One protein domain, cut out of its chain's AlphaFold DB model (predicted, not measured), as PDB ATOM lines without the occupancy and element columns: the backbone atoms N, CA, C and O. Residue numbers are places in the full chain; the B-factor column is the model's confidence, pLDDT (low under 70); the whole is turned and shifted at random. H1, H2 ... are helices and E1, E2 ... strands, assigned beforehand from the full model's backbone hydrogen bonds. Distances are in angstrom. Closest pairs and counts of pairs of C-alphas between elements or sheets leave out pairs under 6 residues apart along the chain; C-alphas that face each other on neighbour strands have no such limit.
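Overview. This is residues 147 to 301 of the 635 residues of an uncharacterized protein of Candidatus Rokubacteria bacterium (UniProt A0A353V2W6). A strongly twisted sheet of four antiparallel strands makes a wall, and a group of crossed helices is built beside it, with H2 in the middle between H1 and H3. H1 packs on the sheet along E2, H5 packs on H3, and residues 288 to 301 form a final stretch with no named element, far from the mean of the C-alphas. The printed part has 155 residues with five named helices and four named strands, in the order E1 E2 H1 H2 E3 E4 H3 H4 H5, and the sheet's order is E1 E2 E3 E4. The class is mixed, helices and strands; the whole is compact, with a radius of gyration of the C-alphas of 15.8 A and spans of 43 by 38 by 33 A.

Along the chain. E1, residues 149 to 151, begins at C-alpha 149, (-22.963, 9.784, -18.858). E2 is residues 154 to 161, 22.6 A long, and H1 is residues 164 to 182, 27.1 A. H2, residues 195 to 211, measures 24.9 A from C-alpha 195 at (-30.628, 16.432, -20.022). E3, residues 223 to 230, is 23.2 A long, and E4, residues 237 to 243, 19.2 A. H3 is residues 245 to 256, H4 260 to 268, and H5 281 to 287, ending at C-alpha 287, (-46.104, 16.233, -19.207).

Arrangement. E1 and E2 form a hairpin, with N 151 and O 154 2.9 A apart, within hydrogen-bond range. E2 and E3 are antiparallel, with N 157 and O 227 at 3.0 A. E3 and E4 form a second hairpin, with N 228 and O 239 at 2.8 A. H1 is on the sheet at a height of 8.0 A, only just over E2, on which 3 of its C-alphas fall, and runs along the strands. H2 only grazes the sheet, with residues 195 to 201. H2 touches H1 through residues 201 to 205 alone, closest at the C-alphas of Val 205 and Phe 169, 5.8 A. Their lines stand at 72 degrees, only just about perpendicular. H2 touches H3 at a steep tilt of 53 degrees, the same way; the closest C-alphas, of Asp 207 and Val 255, are 6.0 A apart. H2 and H4 only just touch, with 3 pairs of C-alphas within 8 A, the closest those of Leu 203 and Gly 260, 6.6 A. H3 touches H5 with residues 246 to 250 alone; the closest C-alphas are those of Ala 247 and Leu 285, 5.2 A. H1 and H3 are apart. In H1, H2, H3, H4 and H5 every O i to N i+4 pair is within hydrogen-bond range.

Size, cuts and confidence. The two C-alphas farthest apart, of Asp 234 and Pro 301, are 46.7 A apart. The printed part has no cut. The links H1 to H2, H2 to E3 and H4 to H5 are long. Mean pLDDT of the printed part is 86.6, and residues 233 to 235 and 272 to 273 are under 70.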
ATOM      1  N   ALA A 147     -18.066   3.907 -19.020       90.69
ATOM      2  CA  ALA A 147     -19.443   3.754 -19.497       90.69
ATOM      3  C   ALA A 147     -20.438   4.632 -18.712       90.69
ATOM      4  O   ALA A 147     -21.536   4.197 -18.374       90.69
ATOM      5  N   LEU A 148     -20.045   5.873 -18.402       92.00
ATOM      6  CA  LEU A 148     -20.874   6.834 -17.668       92.00
ATOM      7  C   LEU A 148     -21.216   8.071 -18.495       92.00
ATOM      8  O   LEU A 148     -20.396   8.599 -19.251       92.00
ATOM      9  N   LEU A 149     -22.440   8.547 -18.293       93.38
ATOM     10  CA  LEU A 149     -22.963   9.784 -18.858       93.38
ATOM     11  C   LEU A 149     -23.019  10.851 -17.759       93.38
ATOM     12  O   LEU A 149     -23.312  10.534 -16.615       93.38
ATOM     13  N   LEU A 150     -22.746  12.111 -18.082       91.88
ATOM     14  CA  LEU A 150     -22.925  13.241 -17.176       91.88
ATOM     15  C   LEU A 150     -24.202  13.997 -17.551       91.88
ATOM     16  O   LEU A 150     -24.291  14.557 -18.644       91.88
ATOM     17  N   VAL A 151     -25.157  14.061 -16.628       89.44
ATOM     18  CA  VAL A 151     -26.417  14.798 -16.772       89.44
ATOM     19  C   VAL A 151     -26.558  15.742 -15.585       89.44
ATOM     20  O   VAL A 151     -26.478  15.321 -14.437       89.44
ATOM     21  N   ASP A 152     -26.700  17.040 -15.858       84.31
ATOM     22  CA  ASP A 152     -26.883  18.094 -14.845       84.31
ATOM     23  C   ASP A 152     -25.883  18.040 -13.670       84.31
ATOM     24  O   ASP A 152     -26.199  18.343 -12.522       84.31
ATOM     25  N   GLY A 153     -24.633  17.667 -13.967       85.94
ATOM     26  CA  GLY A 153     -23.547  17.582 -12.984       85.94
ATOM     27  C   GLY A 153     -23.503  16.285 -12.170       85.94
ATOM     28  O   GLY A 153     -22.626  16.151 -11.319       85.94
ATOM     29  N   ARG A 154     -24.391  15.326 -12.446       89.31
ATOM     30  CA  ARG A 154     -24.408  13.984 -11.847       89.31
ATOM     31  C   ARG A 154     -24.029  12.935 -12.889       89.31
ATOM     32  O   ARG A 154     -24.322  13.095 -14.073       89.31
ATOM     33  N   LEU A 155     -23.354  11.881 -12.454       92.38
ATOM     34  CA  LEU A 155     -23.092  10.707 -13.278       92.38
ATOM     35  C   LEU A 155     -24.364   9.866 -13.388       92.38
ATOM     36  O   LEU A 155     -25.088   9.731 -12.409       92.38
ATOM     37  N   THR A 156     -24.617   9.293 -14.559       92.75
ATOM     38  CA  THR A 156     -25.846   8.564 -14.868       92.75
ATOM     39  C   THR A 156     -25.545   7.148 -15.335       92.75
ATOM     40  O   THR A 156     -24.728   6.952 -16.240       92.75
ATOM     41  N   VAL A 157     -26.254   6.181 -14.752       91.12
ATOM     42  CA  VAL A 157     -26.349   4.786 -15.211       91.12
ATOM     43  C   VAL A 157     -27.814   4.474 -15.490       91.12
ATOM     44  O   VAL A 157     -28.692   4.958 -14.777       91.12
ATOM     45  N   LEU A 158     -28.084   3.677 -16.524       91.62
ATOM     46  CA  LEU A 158     -29.435   3.208 -16.814       91.62
ATOM     47  C   LEU A 158     -29.629   1.774 -16.334       91.62
ATOM     48  O   LEU A 158     -28.757   0.924 -16.489       91.62
ATOM     49  N   GLN A 159     -30.814   1.520 -15.804       91.44
ATOM     50  CA  GLN A 159     -31.357   0.198 -15.545       91.44
ATOM     51  C   GLN A 159     -32.622   0.047 -16.385       91.44
ATOM     52  O   GLN A 159     -33.380   1.004 -16.525       91.44
ATOM     53  N   SER A 160     -32.888  -1.137 -16.928       91.81
ATOM     54  CA  SER A 160     -34.123  -1.382 -17.668       91.81
ATOM     55  C   SER A 160     -34.743  -2.734 -17.350       91.81
ATOM     56  O   SER A 160     -34.064  -3.671 -16.934       91.81
ATOM     57  N   ALA A 161     -36.050  -2.826 -17.571       88.88
ATOM     58  CA  ALA A 161     -36.803  -4.068 -17.601       88.88
ATOM     59  C   ALA A 161     -37.567  -4.129 -18.938       88.88
ATOM     60  O   ALA A 161     -38.460  -3.298 -19.137       88.88
ATOM     61  N   PRO A 162     -37.227  -5.054 -19.861       84.88
ATOM     62  CA  PRO A 162     -36.140  -6.048 -19.784       84.88
ATOM     63  C   PRO A 162     -34.722  -5.426 -19.821       84.88
ATOM     64  O   PRO A 162     -34.574  -4.283 -20.268       84.88
ATOM     65  N   PRO A 163     -33.677  -6.138 -19.347       84.88
ATOM     66  CA  PRO A 163     -32.312  -5.606 -19.208       84.88
ATOM     67  C   PRO A 163     -31.613  -5.298 -20.540       84.88
ATOM     68  O   PRO A 163     -30.753  -4.422 -20.580       84.88
ATOM     69  N   ASP A 164     -32.035  -5.931 -21.640       83.06
ATOM     70  CA  ASP A 164     -31.468  -5.762 -22.983       83.06
ATOM     71  C   ASP A 164     -31.251  -4.298 -23.389       83.06
ATOM     72  O   ASP A 164     -30.239  -3.958 -24.003       83.06
ATOM     73  N   PHE A 165     -32.200  -3.414 -23.062       86.62
ATOM     74  CA  PHE A 165     -32.091  -1.999 -23.414       86.62
ATOM     75  C   PHE A 165     -30.913  -1.322 -22.696       86.62
ATOM     76  O   PHE A 165     -30.136  -0.607 -23.332       86.62
ATOM     77  N   ALA A 166     -30.755  -1.561 -21.391       88.75
ATOM     78  CA  ALA A 166     -29.641  -1.042 -20.604       88.75
ATOM     79  C   ALA A 166     -28.298  -1.610 -21.082       88.75
ATOM     80  O   ALA A 166     -27.340  -0.850 -21.210       88.75
ATOM     81  N   ASP A 167     -28.236  -2.895 -21.436       85.94
ATOM     82  CA  ASP A 167     -27.011  -3.521 -21.948       85.94
ATOM     83  C   ASP A 167     -26.541  -2.882 -23.261       85.94
ATOM     84  O   ASP A 167     -25.355  -2.584 -23.442       85.94
ATOM     85  N   ILE A 168     -27.476  -2.619 -24.180       86.25
ATOM     86  CA  ILE A 168     -27.179  -1.949 -25.453       86.25
ATOM     87  C   ILE A 168     -26.781  -0.493 -25.209       86.25
ATOM     88  O   ILE A 168     -25.832  -0.012 -25.829       86.25
ATOM     89  N   PHE A 169     -27.444   0.192 -24.275       90.06
ATOM     90  CA  PHE A 169     -27.092   1.558 -23.898       90.06
ATOM     91  C   PHE A 169     -25.675   1.658 -23.325       90.06
ATOM     92  O   PHE A 169     -24.899   2.523 -23.730       90.06
ATOM     93  N   VAL A 170     -25.310   0.756 -22.413       90.31
ATOM     94  CA  VAL A 170     -23.964   0.696 -21.828       90.31
ATOM     95  C   VAL A 170     -22.920   0.396 -22.902       90.31
ATOM     96  O   VAL A 170     -21.854   1.014 -22.899       90.31
ATOM     97  N   ARG A 171     -23.221  -0.502 -23.851       87.94
ATOM     98  CA  ARG A 171     -22.331  -0.813 -24.976       87.94
ATOM     99  C   ARG A 171     -22.104   0.399 -25.887       87.94
ATOM    100  O   ARG A 171     -20.947   0.724 -26.141       87.94
ATOM    101  N   ASP A 172     -23.170   1.082 -26.317       89.06
ATOM    102  CA  ASP A 172     -23.089   2.317 -27.122       89.06
ATOM    103  C   ASP A 172     -22.223   3.371 -26.422       89.06
ATOM    104  O   ASP A 172     -21.293   3.929 -27.009       89.06
ATOM    105  N   LEU A 173     -22.469   3.585 -25.128       91.00
ATOM    106  CA  LEU A 173     -21.742   4.570 -24.341       91.00
ATOM    107  C   LEU A 173     -20.262   4.206 -24.181       91.00
ATOM    108  O   LEU A 173     -19.404   5.077 -24.330       91.00
ATOM    109  N   TYR A 174     -19.956   2.935 -23.925       91.00
ATOM    110  CA  TYR A 174     -18.585   2.440 -23.836       91.00
ATOM    111  C   TYR A 174     -17.824   2.599 -25.155       91.00
ATOM    112  O   TYR A 174     -16.704   3.117 -25.165       91.00
ATOM    113  N   ASP A 175     -18.426   2.197 -26.276       90.31
ATOM    114  CA  ASP A 175     -17.816   2.356 -27.597       90.31
ATOM    115  C   ASP A 175     -17.600   3.840 -27.925       90.31
ATOM    116  O   ASP A 175     -16.539   4.215 -28.432       90.31
ATOM    117  N   HIS A 176     -18.546   4.708 -27.555       89.12
ATOM    118  CA  HIS A 176     -18.419   6.148 -27.743       89.12
ATOM    119  C   HIS A 176     -17.295   6.766 -26.896       89.12
ATOM    120  O   HIS A 176     -16.532   7.597 -27.397       89.12
ATOM    121  N   VAL A 177     -17.158   6.360 -25.628       90.25
ATOM    122  CA  VAL A 177     -16.038   6.777 -24.767       90.25
ATOM    123  C   VAL A 177     -14.713   6.310 -25.361       90.25
ATOM    124  O   VAL A 177     -13.793   7.115 -25.470       90.25
ATOM    125  N   ARG A 178     -14.629   5.056 -25.820       89.62
ATOM    126  CA  ARG A 178     -13.414   4.500 -26.433       89.62
ATOM    127  C   ARG A 178     -12.982   5.286 -27.673       89.62
ATOM    128  O   ARG A 178     -11.801   5.574 -27.829       89.62
ATOM    129  N   VAL A 179     -13.920   5.646 -28.553       90.00
ATOM    130  CA  VAL A 179     -13.617   6.442 -29.757       90.00
ATOM    131  C   VAL A 179     -13.123   7.844 -29.387       90.00
ATOM    132  O   VAL A 179     -12.149   8.325 -29.965       90.00
ATOM    133  N   ARG A 180     -13.750   8.503 -28.403       89.12
ATOM    134  CA  ARG A 180     -13.320   9.836 -27.939       89.12
ATOM    135  C   ARG A 180     -11.948   9.801 -27.276       89.12
ATOM    136  O   ARG A 180     -11.122  10.664 -27.556       89.12
ATOM    137  N   GLU A 181     -11.681   8.773 -26.480       86.12
ATOM    138  CA  GLU A 181     -10.376   8.541 -25.866       86.12
ATOM    139  C   GLU A 181      -9.274   8.396 -26.924       86.12
ATOM    140  O   GLU A 181      -8.241   9.054 -26.823       86.12
ATOM    141  N   GLN A 182      -9.510   7.604 -27.978       87.12
ATOM    142  CA  GLN A 182      -8.574   7.453 -29.101       87.12
ATOM    143  C   GLN A 182      -8.314   8.777 -29.837       87.12
ATOM    144  O   GLN A 182      -7.222   8.982 -30.364       87.12
ATOM    145  N   ALA A 183      -9.289   9.689 -29.840       88.44
ATOM    146  CA  ALA A 183      -9.158  11.041 -30.377       88.44
ATOM    147  C   ALA A 183      -8.554  12.057 -29.378       88.44
ATOM    148  O   ALA A 183      -8.446  13.240 -29.698       88.44
ATOM    149  N   GLY A 184      -8.172  11.628 -28.169       86.75
ATOM    150  CA  GLY A 184      -7.610  12.481 -27.116       86.75
ATOM    151  C   GLY A 184      -8.642  13.282 -26.309       86.75
ATOM    152  O   GLY A 184      -8.266  14.096 -25.462       86.75
ATOM    153  N   ASP A 185      -9.940  13.063 -26.528       89.50
ATOM    154  CA  ASP A 185     -11.017  13.702 -25.775       89.50
ATOM    155  C   ASP A 185     -11.436  12.847 -24.574       89.50
ATOM    156  O   ASP A 185     -12.155  11.855 -24.680       89.50
ATOM    157  N   VAL A 186     -10.989  13.279 -23.399       89.31
ATOM    158  CA  VAL A 186     -11.123  12.538 -22.137       89.31
ATOM    159  C   VAL A 186     -12.206  13.120 -21.220       89.31
ATOM    160  O   VAL A 186     -12.288  12.793 -20.031       89.31
ATOM    161  N   ALA A 187     -13.029  14.038 -21.739       90.19
ATOM    162  CA  ALA A 187     -14.140  14.614 -20.994       90.19
ATOM    163  C   ALA A 187     -15.325  13.645 -20.911       90.19
ATOM    164  O   ALA A 187     -15.740  13.067 -21.917       90.19
ATOM    165  N   THR A 188     -15.938  13.541 -19.728       89.50
ATOM    166  CA  THR A 188     -17.141  12.722 -19.518       89.50
ATOM    167  C   THR A 188     -18.218  13.082 -20.541       89.50
ATOM    168  O   THR A 188     -18.491  14.264 -20.779       89.50
ATOM    169  N   VAL A 189     -18.811  12.072 -21.181       89.25
ATOM    170  CA  VAL A 189     -19.899  12.249 -22.158       89.25
ATOM    171  C   VAL A 189     -21.031  13.047 -21.510       89.25
ATOM    172  O   VAL A 189     -21.373  12.772 -20.368       89.25
ATOM    173  N   GLY A 190     -21.585  14.055 -22.192       87.94
ATOM    174  CA  GLY A 190     -22.638  14.923 -21.641       87.94
ATOM    175  C   GLY A 190     -22.145  16.171 -20.891       87.94
ATOM    176  O   GLY A 190     -22.943  16.990 -20.429       87.94
ATOM    177  N   THR A 191     -20.826  16.385 -20.805       88.00
ATOM    178  CA  THR A 191     -20.260  17.619 -20.233       88.00
ATOM    179  C   THR A 191     -20.810  18.866 -20.941       88.00
ATOM    180  O   THR A 191     -20.573  19.061 -22.128       88.00
ATOM    181  N   LYS A 192     -21.482  19.754 -20.186       83.50
ATOM    182  CA  LYS A 192     -22.151  20.994 -20.659       83.50
ATOM    183  C   LYS A 192     -23.390  20.786 -21.548       83.50
ATOM    184  O   LYS A 192     -23.853  21.750 -22.157       83.50
ATOM    185  N   GLU A 193     -23.945  19.578 -21.593       81.56
ATOM    186  CA  GLU A 193     -25.116  19.252 -22.420       81.56
ATOM    187  C   GLU A 193     -26.423  19.106 -21.618       81.56
ATOM    188  O   GLU A 193     -27.505  19.268 -22.185       81.56
ATOM    189  N   GLY A 194     -26.336  18.838 -20.310       83.56
ATOM    190  CA  GLY A 194     -27.502  18.648 -19.434       83.56
ATOM    191  C   GLY A 194     -28.354  17.438 -19.839       83.56
ATOM    192  O   GLY A 194     -27.829  16.463 -20.381       83.56
ATOM    193  N   LYS A 195     -29.678  17.505 -19.638       79.75
ATOM    194  CA  LYS A 195     -30.628  16.432 -20.022       79.75
ATOM    195  C   LYS A 195     -30.621  16.062 -21.514       79.75
ATOM    196  O   LYS A 195     -31.012  14.954 -21.879       79.75
ATOM    197  N   ARG A 196     -30.116  16.930 -22.398       83.81
ATOM    198  CA  ARG A 196     -30.011  16.630 -23.841       83.81
ATOM    199  C   ARG A 196     -29.010  15.533 -24.148       83.81
ATOM    200  O   ARG A 196     -29.172  14.838 -25.149       83.81
ATOM    201  N   ALA A 197     -27.992  15.387 -23.299       86.62
ATOM    202  CA  ALA A 197     -27.022  14.313 -23.423       86.62
ATOM    203  C   ALA A 197     -27.735  12.959 -23.379       86.62
ATOM    204  O   ALA A 197     -27.498  12.107 -24.230       86.62
ATOM    205  N   LEU A 198     -28.667  12.806 -22.433       88.69
ATOM    206  CA  LEU A 198     -29.456  11.594 -22.274       88.69
ATOM    207  C   LEU A 198     -30.347  11.349 -23.492       88.69
ATOM    208  O   LEU A 198     -30.256  10.285 -24.092       88.69
ATOM    209  N   ALA A 199     -31.129  12.344 -23.920       87.94
ATOM    210  CA  ALA A 199     -31.984  12.215 -25.102       87.94
ATOM    211  C   ALA A 199     -31.203  11.824 -26.372       87.94
ATOM    212  O   ALA A 199     -31.635  10.933 -27.099       87.94
ATOM    213  N   ARG A 200     -30.029  12.427 -26.620       88.38
ATOM    214  CA  ARG A 200     -29.193  12.074 -27.780       88.38
ATOM    215  C   ARG A 200     -28.684  10.634 -27.703       88.38
ATOM    216  O   ARG A 200     -28.673   9.931 -28.707       88.38
ATOM    217  N   ARG A 201     -28.290  10.167 -26.514       90.12
ATOM    218  CA  ARG A 201     -27.854   8.772 -26.336       90.12
ATOM    219  C   ARG A 201     -29.001   7.788 -26.489       90.12
ATOM    220  O   ARG A 201     -28.825   6.772 -27.146       90.12
ATOM    221  N   LEU A 202     -30.183   8.116 -25.970       91.44
ATOM    222  CA  LEU A 202     -31.383   7.314 -26.196       91.44
ATOM    223  C   LEU A 202     -31.697   7.202 -27.695       91.44
ATOM    224  O   LEU A 202     -31.970   6.104 -28.167       91.44
ATOM    225  N   LEU A 203     -31.596   8.298 -28.456       91.69
ATOM    226  CA  LEU A 203     -31.759   8.277 -29.915       91.69
ATOM    227  C   LEU A 203     -30.714   7.388 -30.609       91.69
ATOM    228  O   LEU A 203     -31.099   6.582 -31.451       91.69
ATOM    229  N   SER A 204     -29.435   7.479 -30.223       89.38
ATOM    230  CA  SER A 204     -28.355   6.613 -30.742       89.38
ATOM    231  C   SER A 204     -28.664   5.131 -30.525       89.38
ATOM    232  O   SER A 204     -28.618   4.327 -31.453       89.38
ATOM    233  N   VAL A 205     -29.065   4.774 -29.304       90.00
ATOM    234  CA  VAL A 205     -29.393   3.394 -28.921       90.00
ATOM    235  C   VAL A 205     -30.620   2.879 -29.663       90.00
ATOM    236  O   VAL A 205     -30.624   1.749 -30.148       90.00
ATOM    237  N   LEU A 206     -31.657   3.706 -29.794       91.94
ATOM    238  CA  LEU A 206     -32.847   3.364 -30.566       91.94
ATOM    239  C   LEU A 206     -32.524   3.188 -32.054       91.94
ATOM    240  O   LEU A 206     -33.089   2.301 -32.693       91.94
ATOM    241  N   ASP A 207     -31.607   3.982 -32.614       89.44
ATOM    242  CA  ASP A 207     -31.182   3.823 -34.006       89.44
ATOM    243  C   ASP A 207     -30.349   2.555 -34.203       89.44
ATOM    244  O   ASP A 207     -30.602   1.796 -35.139       89.44
ATOM    245  N   ALA A 208     -29.454   2.235 -33.268       86.69
ATOM    246  CA  ALA A 208     -28.735   0.963 -33.259       86.69
ATOM    247  C   ALA A 208     -29.702  -0.234 -33.194       86.69
ATOM    248  O   ALA A 208     -29.579  -1.181 -33.973       86.69
ATOM    249  N   LEU A 209     -30.719  -0.166 -32.328       86.81
ATOM    250  CA  LEU A 209     -31.790  -1.162 -32.246       86.81
ATOM    251  C   LEU A 209     -32.587  -1.268 -33.551       86.81
ATOM    252  O   LEU A 209     -32.933  -2.375 -33.969       86.81
ATOM    253  N   ARG A 210     -32.867  -0.142 -34.218       88.12
ATOM    254  CA  ARG A 210     -33.534  -0.120 -35.527       88.12
ATOM    255  C   ARG A 210     -32.687  -0.815 -36.591       88.12
ATOM    256  O   ARG A 210     -33.218  -1.658 -37.309       88.12
ATOM    257  N   LEU A 211     -31.394  -0.500 -36.675       85.94
ATOM    258  CA  LEU A 211     -30.462  -1.110 -37.633       85.94
ATOM    259  C   LEU A 211     -30.319  -2.622 -37.417       85.94
ATOM    260  O   LEU A 211     -30.194  -3.372 -38.379       85.94
ATOM    261  N   GLN A 212     -30.406  -3.074 -36.166       84.38
ATOM    262  CA  GLN A 212     -30.408  -4.492 -35.803       84.38
ATOM    263  C   GLN A 212     -31.778  -5.172 -35.966       84.38
ATOM    264  O   GLN A 212     -31.901  -6.349 -35.643       84.38
ATOM    265  N   GLN A 213     -32.816  -4.458 -36.419       83.38
ATOM    266  CA  GLN A 213     -34.204  -4.946 -36.493       83.38
ATOM    267  C   GLN A 213     -34.775  -5.413 -35.137       83.38
ATOM    268  O   GLN A 213     -35.724  -6.190 -35.075       83.38
ATOM    269  N   ARG A 214     -34.236  -4.891 -34.030       83.25
ATOM    270  CA  ARG A 214     -34.620  -5.209 -32.641       83.25
ATOM    271  C   ARG A 214     -35.410  -4.088 -31.970       83.25
ATOM    272  O   ARG A 214     -35.537  -4.055 -30.752       83.25
ATOM    273  N   LEU A 215     -35.981  -3.164 -32.743       79.31
ATOM    274  CA  LEU A 215     -36.720  -2.020 -32.196       79.31
ATOM    275  C   LEU A 215     -37.925  -2.437 -31.324       79.31
ATOM    276  O   LEU A 215     -38.314  -1.699 -30.423       79.31
ATOM    277  N   GLY A 216     -38.466  -3.641 -31.552       77.31
ATOM    278  CA  GLY A 216     -39.531  -4.246 -30.745       77.31
ATOM    279  C   GLY A 216     -39.148  -4.578 -29.297       77.31
ATOM    280  O   GLY A 216     -40.037  -4.861 -28.506       77.31
ATOM    281  N   VAL A 217     -37.861  -4.495 -28.928       79.06
ATOM    282  CA  VAL A 217     -37.400  -4.586 -27.527       79.06
ATOM    283  C   VAL A 217     -37.967  -3.440 -26.676       79.06
ATOM    284  O   VAL A 217     -38.131  -3.597 -25.467       79.06
ATOM    285  N   VAL A 218     -38.276  -2.296 -27.298       85.31
ATOM    286  CA  VAL A 218     -38.886  -1.142 -26.629       85.31
ATOM    287  C   VAL A 218     -40.383  -1.115 -26.918       85.31
ATOM    288  O   VAL A 218     -40.818  -0.740 -28.013       85.31
ATOM    289  N   ASP A 219     -41.179  -1.481 -25.920       86.75
ATOM    290  CA  ASP A 219     -42.637  -1.491 -25.952       86.75
ATOM    291  C   ASP A 219     -43.243  -0.698 -24.776       86.75
ATOM    292  O   ASP A 219     -42.560   0.038 -24.062       86.75
ATOM    293  N   SER A 220     -44.564  -0.780 -24.598       85.06
ATOM    294  CA  SER A 220     -45.268  -0.076 -23.516       85.06
ATOM    295  C   SER A 220     -44.993  -0.641 -22.116       85.06
ATOM    296  O   SER A 220     -45.311   0.009 -21.113       85.06
ATOM    297  N   LYS A 221     -44.408  -1.839 -22.032       87.31
ATOM    298  CA  LYS A 221     -44.010  -2.508 -20.791       87.31
ATOM    299  C   LYS A 221     -42.548  -2.250 -20.453       87.31
ATOM    300  O   LYS A 221     -42.182  -2.437 -19.298       87.31
ATOM    301  N   THR A 222     -41.739  -1.783 -21.405       88.50
ATOM    302  CA  THR A 222     -40.364  -1.374 -21.134       88.50
ATOM    303  C   THR A 222     -40.338  -0.254 -20.095       88.50
ATOM    304  O   THR A 222     -40.946   0.813 -20.261       88.50
ATOM    305  N   ARG A 223     -39.617  -0.509 -19.006       90.38
ATOM    306  CA  ARG A 223     -39.344   0.449 -17.933       90.38
ATOM    307  C   ARG A 223     -37.858   0.749 -17.943       90.38
ATOM    308  O   ARG A 223     -37.056  -0.181 -18.021       90.38
ATOM    309  N   VAL A 224     -37.491   2.022 -17.885       92.00
ATOM    310  CA  VAL A 224     -36.090   2.448 -17.834       92.00
ATOM    311  C   VAL A 224     -35.936   3.415 -16.679       92.00
ATOM    312  O   VAL A 224     -36.679   4.382 -16.579       92.00
ATOM    313  N   PHE A 225     -34.959   3.163 -15.824       92.44
ATOM    314  CA  PHE A 225     -34.640   3.973 -14.663       92.44
ATOM    315  C   PHE A 225     -33.254   4.585 -14.839       92.44
ATOM    316  O   PHE A 225     -32.291   3.881 -15.147       92.44
ATOM    317  N   ALA A 226     -33.153   5.895 -14.650       92.00
ATOM    318  CA  ALA A 226     -31.904   6.630 -14.623       92.00
ATOM    319  C   ALA A 226     -31.460   6.832 -13.170       92.00
ATOM    320  O   ALA A 226     -32.119   7.515 -12.385       92.00
ATOM    321  N   TRP A 227     -30.321   6.239 -12.825       91.19
ATOM    322  CA  TRP A 227     -29.637   6.439 -11.554       91.19
ATOM    323  C   TRP A 227     -28.658   7.594 -11.701       91.19
ATOM    324  O   TRP A 227     -27.649   7.457 -12.392       91.19
ATOM    325  N   TYR A 228     -28.941   8.723 -11.057       90.31
ATOM    326  CA  TYR A 228     -28.055   9.880 -11.011       90.31
ATOM    327  C   TYR A 228     -27.292   9.897  -9.702       90.31
ATOM    328  O   TYR A 228     -27.905   9.974  -8.643       90.31
ATOM    329  N   PHE A 229     -25.969   9.916  -9.751       87.69
ATOM    330  CA  PHE A 229     -25.154   9.950  -8.546       87.69
ATOM    331  C   PHE A 229     -23.980  10.921  -8.652       87.69
ATOM    332  O   PHE A 229     -23.503  11.264  -9.735       87.69
ATOM    333  N   THR A 230     -23.495  11.376  -7.505       84.25
ATOM    334  CA  THR A 230     -22.237  12.116  -7.389       84.25
ATOM    335  C   THR A 230     -21.481  11.624  -6.170       84.25
ATOM    336  O   THR A 230     -22.065  11.464  -5.105       84.25
ATOM    337  N   ASN A 231     -20.175  11.398  -6.322       79.00
ATOM    338  CA  ASN A 231     -19.270  11.080  -5.215       79.00
ATOM    339  C   ASN A 231     -18.293  12.243  -4.925       79.00
ATOM    340  O   ASN A 231     -17.250  12.063  -4.295       79.00
ATOM    341  N   ALA A 232     -18.585  13.443  -5.443       70.56
ATOM    342  CA  ALA A 232     -17.722  14.615  -5.317       70.56
ATOM    343  C   ALA A 232     -18.032  15.441  -4.052       70.56
ATOM    344  O   ALA A 232     -19.182  15.781  -3.782       70.56
ATOM    345  N   GLY A 233     -16.982  15.842  -3.324       65.12
ATOM    346  CA  GLY A 233     -17.079  16.697  -2.132       65.12
ATOM    347  C   GLY A 233     -17.547  15.962  -0.868       65.12
ATOM    348  O   GLY A 233     -17.294  14.768  -0.704       65.12
ATOM    349  N   ASP A 234     -18.214  16.697   0.026       58.75
ATOM    350  CA  ASP A 234     -18.753  16.190   1.302       58.75
ATOM    351  C   ASP A 234     -20.227  15.748   1.198       58.75
ATOM    352  O   ASP A 234     -20.850  15.388   2.193       58.75
ATOM    353  N   ARG A 235     -20.812  15.795  -0.008       61.59
ATOM    354  CA  ARG A 235     -22.220  15.472  -0.277       61.59
ATOM    355  C   ARG A 235     -22.319  14.449  -1.400       61.59
ATOM    356  O   ARG A 235     -22.633  14.799  -2.536       61.59
ATOM    357  N   ALA A 236     -22.015  13.197  -1.076       72.56
ATOM    358  CA  ALA A 236     -22.428  12.095  -1.929       72.56
ATOM    359  C   ALA A 236     -23.964  12.051  -1.969       72.56
ATOM    360  O   ALA A 236     -24.630  12.216  -0.946       72.56
ATOM    361  N   ASP A 237     -24.517  11.926  -3.166       77.62
ATOM    362  CA  ASP A 237     -25.958  11.998  -3.396       77.62
ATOM    363  C   ASP A 237     -26.344  11.049  -4.522       77.62
ATOM    364  O   ASP A 237     -25.573  10.847  -5.467       77.62
ATOM    365  N   VAL A 238     -27.547  10.493  -4.417       83.75
ATOM    366  CA  VAL A 238     -28.129   9.578  -5.389       83.75
ATOM    367  C   VAL A 238     -29.598   9.919  -5.593       83.75
ATOM    368  O   VAL A 238     -30.333  10.186  -4.648       83.75
ATOM    369  N   ALA A 239     -30.029   9.920  -6.845       86.50
ATOM    370  CA  ALA A 239     -31.416  10.082  -7.231       86.50
ATOM    371  C   ALA A 239     -31.778   9.022  -8.267       86.50
ATOM    372  O   ALA A 239     -30.966   8.677  -9.127       86.50
ATOM    373  N   LEU A 240     -33.010   8.534  -8.187       88.06
ATOM    374  CA  LEU A 240     -33.583   7.585  -9.126       88.06
ATOM    375  C   LEU A 240     -34.767   8.252  -9.825       88.06
ATOM    376  O   LEU A 240     -35.683   8.727  -9.158       88.06
ATOM    377  N   GLU A 241     -34.745   8.287 -11.154       89.38
ATOM    378  CA  GLU A 241     -35.836   8.811 -11.984       89.38
ATOM    379  C   GLU A 241     -36.259   7.723 -12.967       89.38
ATOM    380  O   GLU A 241     -35.425   7.155 -13.672       89.38
ATOM    381  N   GLU A 242     -37.551   7.417 -13.032       89.75
ATOM    382  CA  GLU A 242     -38.077   6.592 -14.115       89.75
ATOM    383  C   GLU A 242     -38.210   7.450 -15.374       89.75
ATOM    384  O   GLU A 242     -38.851   8.498 -15.356       89.75
ATOM    385  N   LEU A 243     -37.619   7.004 -16.483       86.88
ATOM    386  CA  LEU A 243     -37.828   7.632 -17.779       86.88
ATOM    387  C   LEU A 243     -39.223   7.262 -18.290       86.88
ATOM    388  O   LEU A 243     -39.490   6.076 -18.512       86.88
ATOM    389  N   PRO A 244     -40.107   8.246 -18.541       83.38
ATOM    390  CA  PRO A 244     -41.480   7.965 -18.931       83.38
ATOM    391  C   PRO A 244     -41.542   7.108 -20.196       83.38
ATOM    392  O   PRO A 244     -41.012   7.491 -21.245       83.38
ATOM    393  N   SER A 245     -42.266   5.984 -20.141       83.81
ATOM    394  CA  SER A 245     -42.426   5.090 -21.299       83.81
ATOM    395  C   SER A 245     -42.956   5.832 -22.529       83.81
ATOM    396  O   SER A 245     -42.563   5.530 -23.651       83.81
ATOM    397  N   ARG A 246     -43.789   6.866 -22.342       85.81
ATOM    398  CA  ARG A 246     -44.294   7.705 -23.438       85.81
ATOM    399  C   ARG A 246     -43.178   8.427 -24.197       85.81
ATOM    400  O   ARG A 246     -43.222   8.474 -25.425       85.81
ATOM    401  N   ALA A 247     -42.184   8.961 -23.488       88.69
ATOM    402  CA  ALA A 247     -41.054   9.642 -24.107       88.69
ATOM    403  C   ALA A 247     -40.203   8.655 -24.918       88.69
ATOM    404  O   ALA A 247     -39.879   8.931 -26.071       88.69
ATOM    405  N   LEU A 248     -39.923   7.471 -24.363       89.56
ATOM    406  CA  LEU A 248     -39.180   6.415 -25.060       89.56
ATOM    407  C   LEU A 248     -39.913   5.905 -26.306       89.56
ATOM    408  O   LEU A 248     -39.304   5.796 -27.369       89.56
ATOM    409  N   LEU A 249     -41.219   5.645 -26.202       91.12
ATOM    410  CA  LEU A 249     -42.047   5.214 -27.331       91.12
ATOM    411  C   LEU A 249     -42.095   6.272 -28.438       91.12
ATOM    412  O   LEU A 249     -41.996   5.931 -29.614       91.12
ATOM    413  N   PHE A 250     -42.190   7.552 -28.076       93.44
ATOM    414  CA  PHE A 250     -42.139   8.633 -29.053       93.44
ATOM    415  C   PHE A 250     -40.779   8.696 -29.764       93.44
ATOM    416  O   PHE A 250     -40.737   8.727 -30.992       93.44
ATOM    417  N   LEU A 251     -39.664   8.661 -29.022       92.81
ATOM    418  CA  LEU A 251     -38.321   8.649 -29.618       92.81
ATOM    419  C   LEU A 251     -38.119   7.430 -30.530       92.81
ATOM    420  O   LEU A 251     -37.533   7.551 -31.603       92.81
ATOM    421  N   ARG A 252     -38.648   6.266 -30.142       92.56
ATOM    422  CA  ARG A 252     -38.631   5.047 -30.959       92.56
ATOM    423  C   ARG A 252     -39.360   5.259 -32.288       92.56
ATOM    424  O   ARG A 252     -38.812   4.927 -33.337       92.56
ATOM    425  N   ASP A 253     -40.561   5.832 -32.252       93.12
ATOM    426  CA  ASP A 253     -41.365   6.099 -33.451       93.12
ATOM    427  C   ASP A 253     -40.684   7.136 -34.370       93.12
ATOM    428  O   ASP A 253     -40.692   6.991 -35.592       93.12
ATOM    429  N   VAL A 254     -40.015   8.141 -33.794       94.19
ATOM    430  CA  VAL A 254     -39.205   9.133 -34.528       94.19
ATOM    431  C   VAL A 254     -38.051   8.463 -35.268       94.19
ATOM    432  O   VAL A 254     -37.832   8.730 -36.451       94.19
ATOM    433  N   VAL A 255     -37.295   7.604 -34.580       92.44
ATOM    434  CA  VAL A 255     -36.168   6.877 -35.174       92.44
ATOM    435  C   VAL A 255     -36.665   5.920 -36.257       92.44
ATOM    436  O   VAL A 255     -36.081   5.868 -37.339       92.44
ATOM    437  N   HIS A 256     -37.781   5.224 -36.020       91.00
ATOM    438  CA  HIS A 256     -38.424   4.369 -37.019       91.00
ATOM    439  C   HIS A 256     -38.774   5.141 -38.301       91.00
ATOM    440  O   HIS A 256     -38.512   4.655 -39.399       91.00
ATOM    441  N   ALA A 257     -39.282   6.368 -38.162       90.88
ATOM    442  CA  ALA A 257     -39.606   7.258 -39.274       90.88
ATOM    443  C   ALA A 257     -38.385   7.965 -39.908       90.88
ATOM    444  O   ALA A 257     -38.552   8.745 -40.844       90.88
ATOM    445  N   GLY A 258     -37.163   7.737 -39.411       92.00
ATOM    446  CA  GLY A 258     -35.948   8.398 -39.908       92.00
ATOM    447  C   GLY A 258     -35.839   9.883 -39.534       92.00
ATOM    448  O   GLY A 258     -35.088  10.626 -40.162       92.00
ATOM    449  N   LEU A 259     -36.575  10.330 -38.512       94.62
ATOM    450  CA  LEU A 259     -36.668  11.734 -38.086       94.62
ATOM    451  C   LEU A 259     -35.698  12.092 -36.940       94.62
ATOM    452  O   LEU A 259     -35.696  13.225 -36.459       94.62
ATOM    453  N   GLY A 260     -34.850  11.150 -36.512       91.94
ATOM    454  CA  GLY A 260     -33.887  11.326 -35.413       91.94
ATOM    455  C   GLY A 260     -32.997  12.574 -35.548       91.94
ATOM    456  O   GLY A 260     -33.008  13.411 -34.641       91.94
ATOM    457  N   PRO A 261     -32.309  12.788 -36.690       91.75
ATOM    458  CA  PRO A 261     -31.456  13.965 -36.888       91.75
ATOM    459  C   PRO A 261     -32.213  15.293 -36.788       91.75
ATOM    460  O   PRO A 261     -31.647  16.333 -36.451       91.75
ATOM    461  N   GLU A 262     -33.507  15.296 -37.107       93.06
ATOM    462  CA  GLU A 262     -34.323  16.495 -36.998       93.06
ATOM    463  C   GLU A 262     -34.609  16.857 -35.541       93.06
ATOM    464  O   GLU A 262     -34.412  18.011 -35.159       93.06
ATOM    465  N   ILE A 263     -34.982  15.872 -34.722       91.88
ATOM    466  CA  ILE A 263     -35.151  16.060 -33.279       91.88
ATOM    467  C   ILE A 263     -33.860  16.555 -32.629       91.88
ATOM    468  O   ILE A 263     -33.896  17.494 -31.833       91.88
ATOM    469  N   GLU A 264     -32.711  15.987 -32.993       89.56
ATOM    470  CA  GLU A 264     -31.428  16.431 -32.443       89.56
ATOM    471  C   GLU A 264     -31.142  17.904 -32.756       89.56
ATOM    472  O   GLU A 264     -30.664  18.638 -31.885       89.56
ATOM    473  N   ARG A 265     -31.476  18.362 -33.972       90.81
ATOM    474  CA  ARG A 265     -31.360  19.780 -34.353       90.81
ATOM    475  C   ARG A 265     -32.296  20.672 -33.540       90.81
ATOM    476  O   ARG A 265     -31.869  21.744 -33.115       90.81
ATOM    477  N   LEU A 266     -33.536  20.241 -33.298       90.00
ATOM    478  CA  LEU A 266     -34.489  20.996 -32.478       90.00
ATOM    479  C   LEU A 266     -33.988  21.122 -31.036       90.00
ATOM    480  O   LEU A 266     -33.869  22.235 -30.520       90.00
ATOM    481  N   MET A 267     -33.568  20.011 -30.429       87.81
ATOM    482  CA  MET A 267     -32.996  19.997 -29.081       87.81
ATOM    483  C   MET A 267     -31.713  20.834 -28.970       87.81
ATOM    484  O   MET A 267     -31.444  21.445 -27.935       87.81
ATOM    485  N   ALA A 268     -30.896  20.912 -30.024       84.06
ATOM    486  CA  ALA A 268     -29.698  21.756 -30.014       84.06
ATOM    487  C   ALA A 268     -30.033  23.244 -29.784       84.06
ATOM    488  O   ALA A 268     -29.241  23.957 -29.164       84.06
ATOM    489  N   SER A 269     -31.218  23.690 -30.215       80.94
ATOM    490  CA  SER A 269     -31.682  25.077 -30.086       80.94
ATOM    491  C   SER A 269     -32.332  25.426 -28.737       80.94
ATOM    492  O   SER A 269     -32.601  26.597 -28.472       80.94
ATOM    493  N   GLU A 270     -32.565  24.441 -27.866       83.19
ATOM    494  CA  GLU A 270     -33.201  24.656 -26.563       83.19
ATOM    495  C   GLU A 270     -32.343  25.530 -25.615       83.19
ATOM    496  O   GLU A 270     -31.114  25.627 -25.767       83.19
ATOM    497  N   PRO A 271     -32.939  26.123 -24.563       74.19
ATOM    498  CA  PRO A 271     -32.202  26.764 -23.470       74.19
ATOM    499  C   PRO A 271     -31.512  25.736 -22.557       74.19
ATOM    500  O   PRO A 271     -32.037  24.657 -22.308       74.19
ATOM    501  N   ARG A 272     -30.302  26.042 -22.061       68.06
ATOM    502  CA  ARG A 272     -29.482  25.091 -21.265       68.06
ATOM    503  C   ARG A 272     -30.114  24.654 -19.943       68.06
ATOM    504  O   ARG A 272     -29.714  23.631 -19.408       68.06
ATOM    505  N   LYS A 273     -31.016  25.463 -19.390       68.31
ATOM    506  CA  LYS A 273     -31.771  25.140 -18.182       68.31
ATOM    507  C   LYS A 273     -33.236  25.023 -18.559       68.31
ATOM    508  O   LYS A 273     -33.781  25.966 -19.136       68.31
ATOM    509  N   ASP A 274     -33.843  23.905 -18.187       70.75
ATOM    510  CA  ASP A 274     -35.288  23.747 -18.253       70.75
ATOM    511  C   ASP A 274     -35.938  24.738 -17.285       70.75
ATOM    512  O   ASP A 274     -35.573  24.817 -16.110       70.75
ATOM    513  N   THR A 275     -36.898  25.509 -17.783       74.12
ATOM    514  CA  THR A 275     -37.748  26.365 -16.948       74.12
ATOM    515  C   THR A 275     -39.199  25.931 -17.099       74.12
ATOM    516  O   THR A 275     -39.545  25.240 -18.055       74.12
ATOM    517  N   GLU A 276     -40.062  26.334 -16.171       72.75
ATOM    518  CA  GLU A 276     -41.507  26.066 -16.258       72.75
ATOM    519  C   GLU A 276     -42.138  26.622 -17.549       72.75
ATOM    520  O   GLU A 276     -43.060  26.029 -18.113       72.75
ATOM    521  N   TRP A 277     -41.596  27.739 -18.036       71.62
ATOM    522  CA  TRP A 277     -42.086  28.473 -19.202       71.62
ATOM    523  C   TRP A 277     -41.465  28.004 -20.519       71.62
ATOM    524  O   TRP A 277     -42.040  28.225 -21.581       71.62
ATOM    525  N   THR A 278     -40.300  27.357 -20.460       74.50
ATOM    526  CA  THR A 278     -39.599  26.794 -21.618       74.50
ATOM    527  C   THR A 278     -39.089  25.389 -21.293       74.50
ATOM    528  O   THR A 278     -37.874  25.200 -21.153       74.50
ATOM    529  N   PRO A 279     -39.996  24.415 -21.108       82.75
ATOM    530  CA  PRO A 279     -39.596  23.036 -20.874       82.75
ATOM    531  C   PRO A 279     -38.863  22.482 -22.103       82.75
ATOM    532  O   PRO A 279     -39.269  22.727 -23.243       82.75
ATOM    533  N   GLY A 280     -37.775  21.746 -21.877       85.69
ATOM    534  CA  GLY A 280     -37.121  20.955 -22.914       85.69
ATOM    535  C   GLY A 280     -37.998  19.797 -23.397       85.69
ATOM    536  O   GLY A 280     -38.987  19.426 -22.759       85.69
ATOM    537  N   MET A 281     -37.627  19.198 -24.530       88.81
ATOM    538  CA  MET A 281     -38.459  18.206 -25.217       88.81
ATOM    539  C   MET A 281     -38.836  17.013 -24.334       88.81
ATOM    540  O   MET A 281     -40.000  16.624 -24.317       88.81
ATOM    541  N   LEU A 282     -37.888  16.447 -23.575       85.69
ATOM    542  CA  LEU A 282     -38.168  15.297 -22.702       85.69
ATOM    543  C   LEU A 282     -39.266  15.609 -21.678       85.69
ATOM    544  O   LEU A 282     -40.161  14.794 -21.478       85.69
ATOM    545  N   ARG A 283     -39.243  16.817 -21.107       85.75
ATOM    546  CA  ARG A 283     -40.255  17.281 -20.158       85.75
ATOM    547  C   ARG A 283     -41.608  17.516 -20.835       85.75
ATOM    548  O   ARG A 283     -42.639  17.166 -20.277       85.75
ATOM    549  N   CYS A 284     -41.629  18.055 -22.057       90.62
ATOM    550  CA  CYS A 284     -42.869  18.163 -22.832       90.62
ATOM    551  C   CYS A 284     -43.490  16.791 -23.136       90.62
ATOM    552  O   CYS A 284     -44.709  16.646 -23.058       90.62
ATOM    553  N   LEU A 285     -42.667  15.789 -23.464       90.94
ATOM    554  CA  LEU A 285     -43.125  14.422 -23.720       90.94
ATOM    555  C   LEU A 285     -43.702  13.767 -22.463       90.94
ATOM    556  O   LEU A 285     -44.729  13.091 -22.544       90.94
ATOM    557  N   GLU A 286     -43.052  13.983 -21.321       86.38
ATOM    558  CA  GLU A 286     -43.500  13.520 -20.009       86.38
ATOM    559  C   GLU A 286     -44.839  14.148 -19.611       86.38
ATOM    560  O   GLU A 286     -45.809  13.436 -19.358       86.38
ATOM    561  N   GLU A 287     -44.919  15.480 -19.632       89.00
ATOM    562  CA  GLU A 287     -46.104  16.233 -19.207       89.00
ATOM    563  C   GLU A 287     -47.240  16.193 -20.254       89.00
ATOM    564  O   GLU A 287     -48.321  16.728 -20.014       89.00
ATOM    565  N   GLY A 288     -47.015  15.600 -21.435       90.69
ATOM    566  CA  GLY A 288     -47.978  15.618 -22.543       90.69
ATOM    567  C   GLY A 288     -48.279  17.033 -23.042       90.69
ATOM    568  O   GLY A 288     -49.407  17.334 -23.432       90.69
ATOM    569  N   ARG A 289     -47.285  17.923 -22.986       91.69
ATOM    570  CA  ARG A 289     -47.422  19.343 -23.320       91.69
ATOM    571  C   ARG A 289     -46.922  19.647 -24.717       91.69
ATOM    572  O   ARG A 289     -46.158  18.910 -25.331       91.69
ATOM    573  N   ASP A 290     -47.370  20.784 -25.221       91.50
ATOM    574  CA  ASP A 290     -46.948  21.304 -26.512       91.50
ATOM    575  C   ASP A 290     -45.462  21.698 -26.469       91.50
ATOM    576  O   ASP A 290     -45.008  22.305 -25.495       91.50
ATOM    577  N   TYR A 291     -44.702  21.341 -27.508       92.44
ATOM    578  CA  TYR A 291     -43.272  21.639 -27.604       92.44
ATOM    579  C   TYR A 291     -43.056  22.803 -28.571       92.44
ATOM    580  O   TYR A 291     -43.103  22.677 -29.794       92.44
ATOM    581  N   ASP A 292     -42.838  23.975 -27.988       89.19
ATOM    582  CA  ASP A 292     -42.757  25.257 -28.682       89.19
ATOM    583  C   ASP A 292     -41.761  25.318 -29.869       89.19
ATOM    584  O   ASP A 292     -42.093  25.955 -30.875       89.19
ATOM    585  N   PRO A 293     -40.574  24.679 -29.820       91.06
ATOM    586  CA  PRO A 293     -39.638  24.636 -30.948       91.06
ATOM    587  C   PRO A 293     -40.147  23.914 -32.206       91.06
ATOM    588  O   PRO A 293     -39.566  24.102 -33.276       91.06
ATOM    589  N   LEU A 294     -41.243  23.145 -32.131       93.62
ATOM    590  CA  LEU A 294     -41.881  22.568 -33.325       93.62
ATOM    591  C   LEU A 294     -42.435  23.646 -34.259       93.62
ATOM    592  O   LEU A 294     -42.528  23.435 -35.469       93.62
ATOM    593  N   TYR A 295     -42.806  24.800 -33.708       92.00
ATOM    594  CA  TYR A 295     -43.431  25.866 -34.471       92.00
ATOM    595  C   TYR A 295     -42.379  26.780 -35.119       92.00
ATOM    596  O   TYR A 295     -41.343  27.085 -34.518       92.00
ATOM    597  N   PRO A 296     -42.644  27.280 -36.335       89.19
ATOM    598  CA  PRO A 296     -41.804  28.286 -36.968       89.19
ATOM    599  C   PRO A 296     -41.717  29.565 -36.126       89.19
ATOM    600  O   PRO A 296     -42.734  30.093 -35.669       89.19
ATOM    601  N   ARG A 297     -40.503  30.092 -35.933       83.69
ATOM    602  CA  ARG A 297     -40.247  31.333 -35.181       83.69
ATOM    603  C   ARG A 297     -39.100  32.117 -35.801       83.69
ATOM    604  O   ARG A 297     -37.950  31.697 -35.730       83.69
ATOM    605  N   ALA A 298     -39.392  33.300 -36.341       79.62
ATOM    606  CA  ALA A 298     -38.395  34.174 -36.964       79.62
ATOM    607  C   ALA A 298     -37.528  33.427 -38.003       79.62
ATOM    608  O   ALA A 298     -38.029  33.063 -39.062       79.62
ATOM    609  N   LYS A 299     -36.242  33.188 -37.710       78.56
ATOM    610  CA  LYS A 299     -35.313  32.443 -38.582       78.56
ATOM    611  C   LYS A 299     -35.410  30.919 -38.422       78.56
ATOM    612  O   LYS A 299     -34.863  30.192 -39.245       78.56
ATOM    613  N   HIS A 300     -36.079  30.435 -37.379       82.75
ATOM    614  CA  HIS A 300     -36.252  29.013 -37.113       82.75
ATOM    615  C   HIS A 300     -37.417  28.458 -37.950       82.75
ATOM    616  O   HIS A 300     -38.554  28.908 -37.771       82.75
ATOM    617  N   PRO A 301     -37.176  27.492 -38.856       83.25
ATOM    618  CA  PRO A 301     -38.204  26.969 -39.754       83.25
ATOM    619  C   PRO A 301     -39.265  26.109 -39.048       83.25
ATOM    620  O   PRO A 301     -40.304  25.860 -39.653       83.25
TER     621      PRO A 301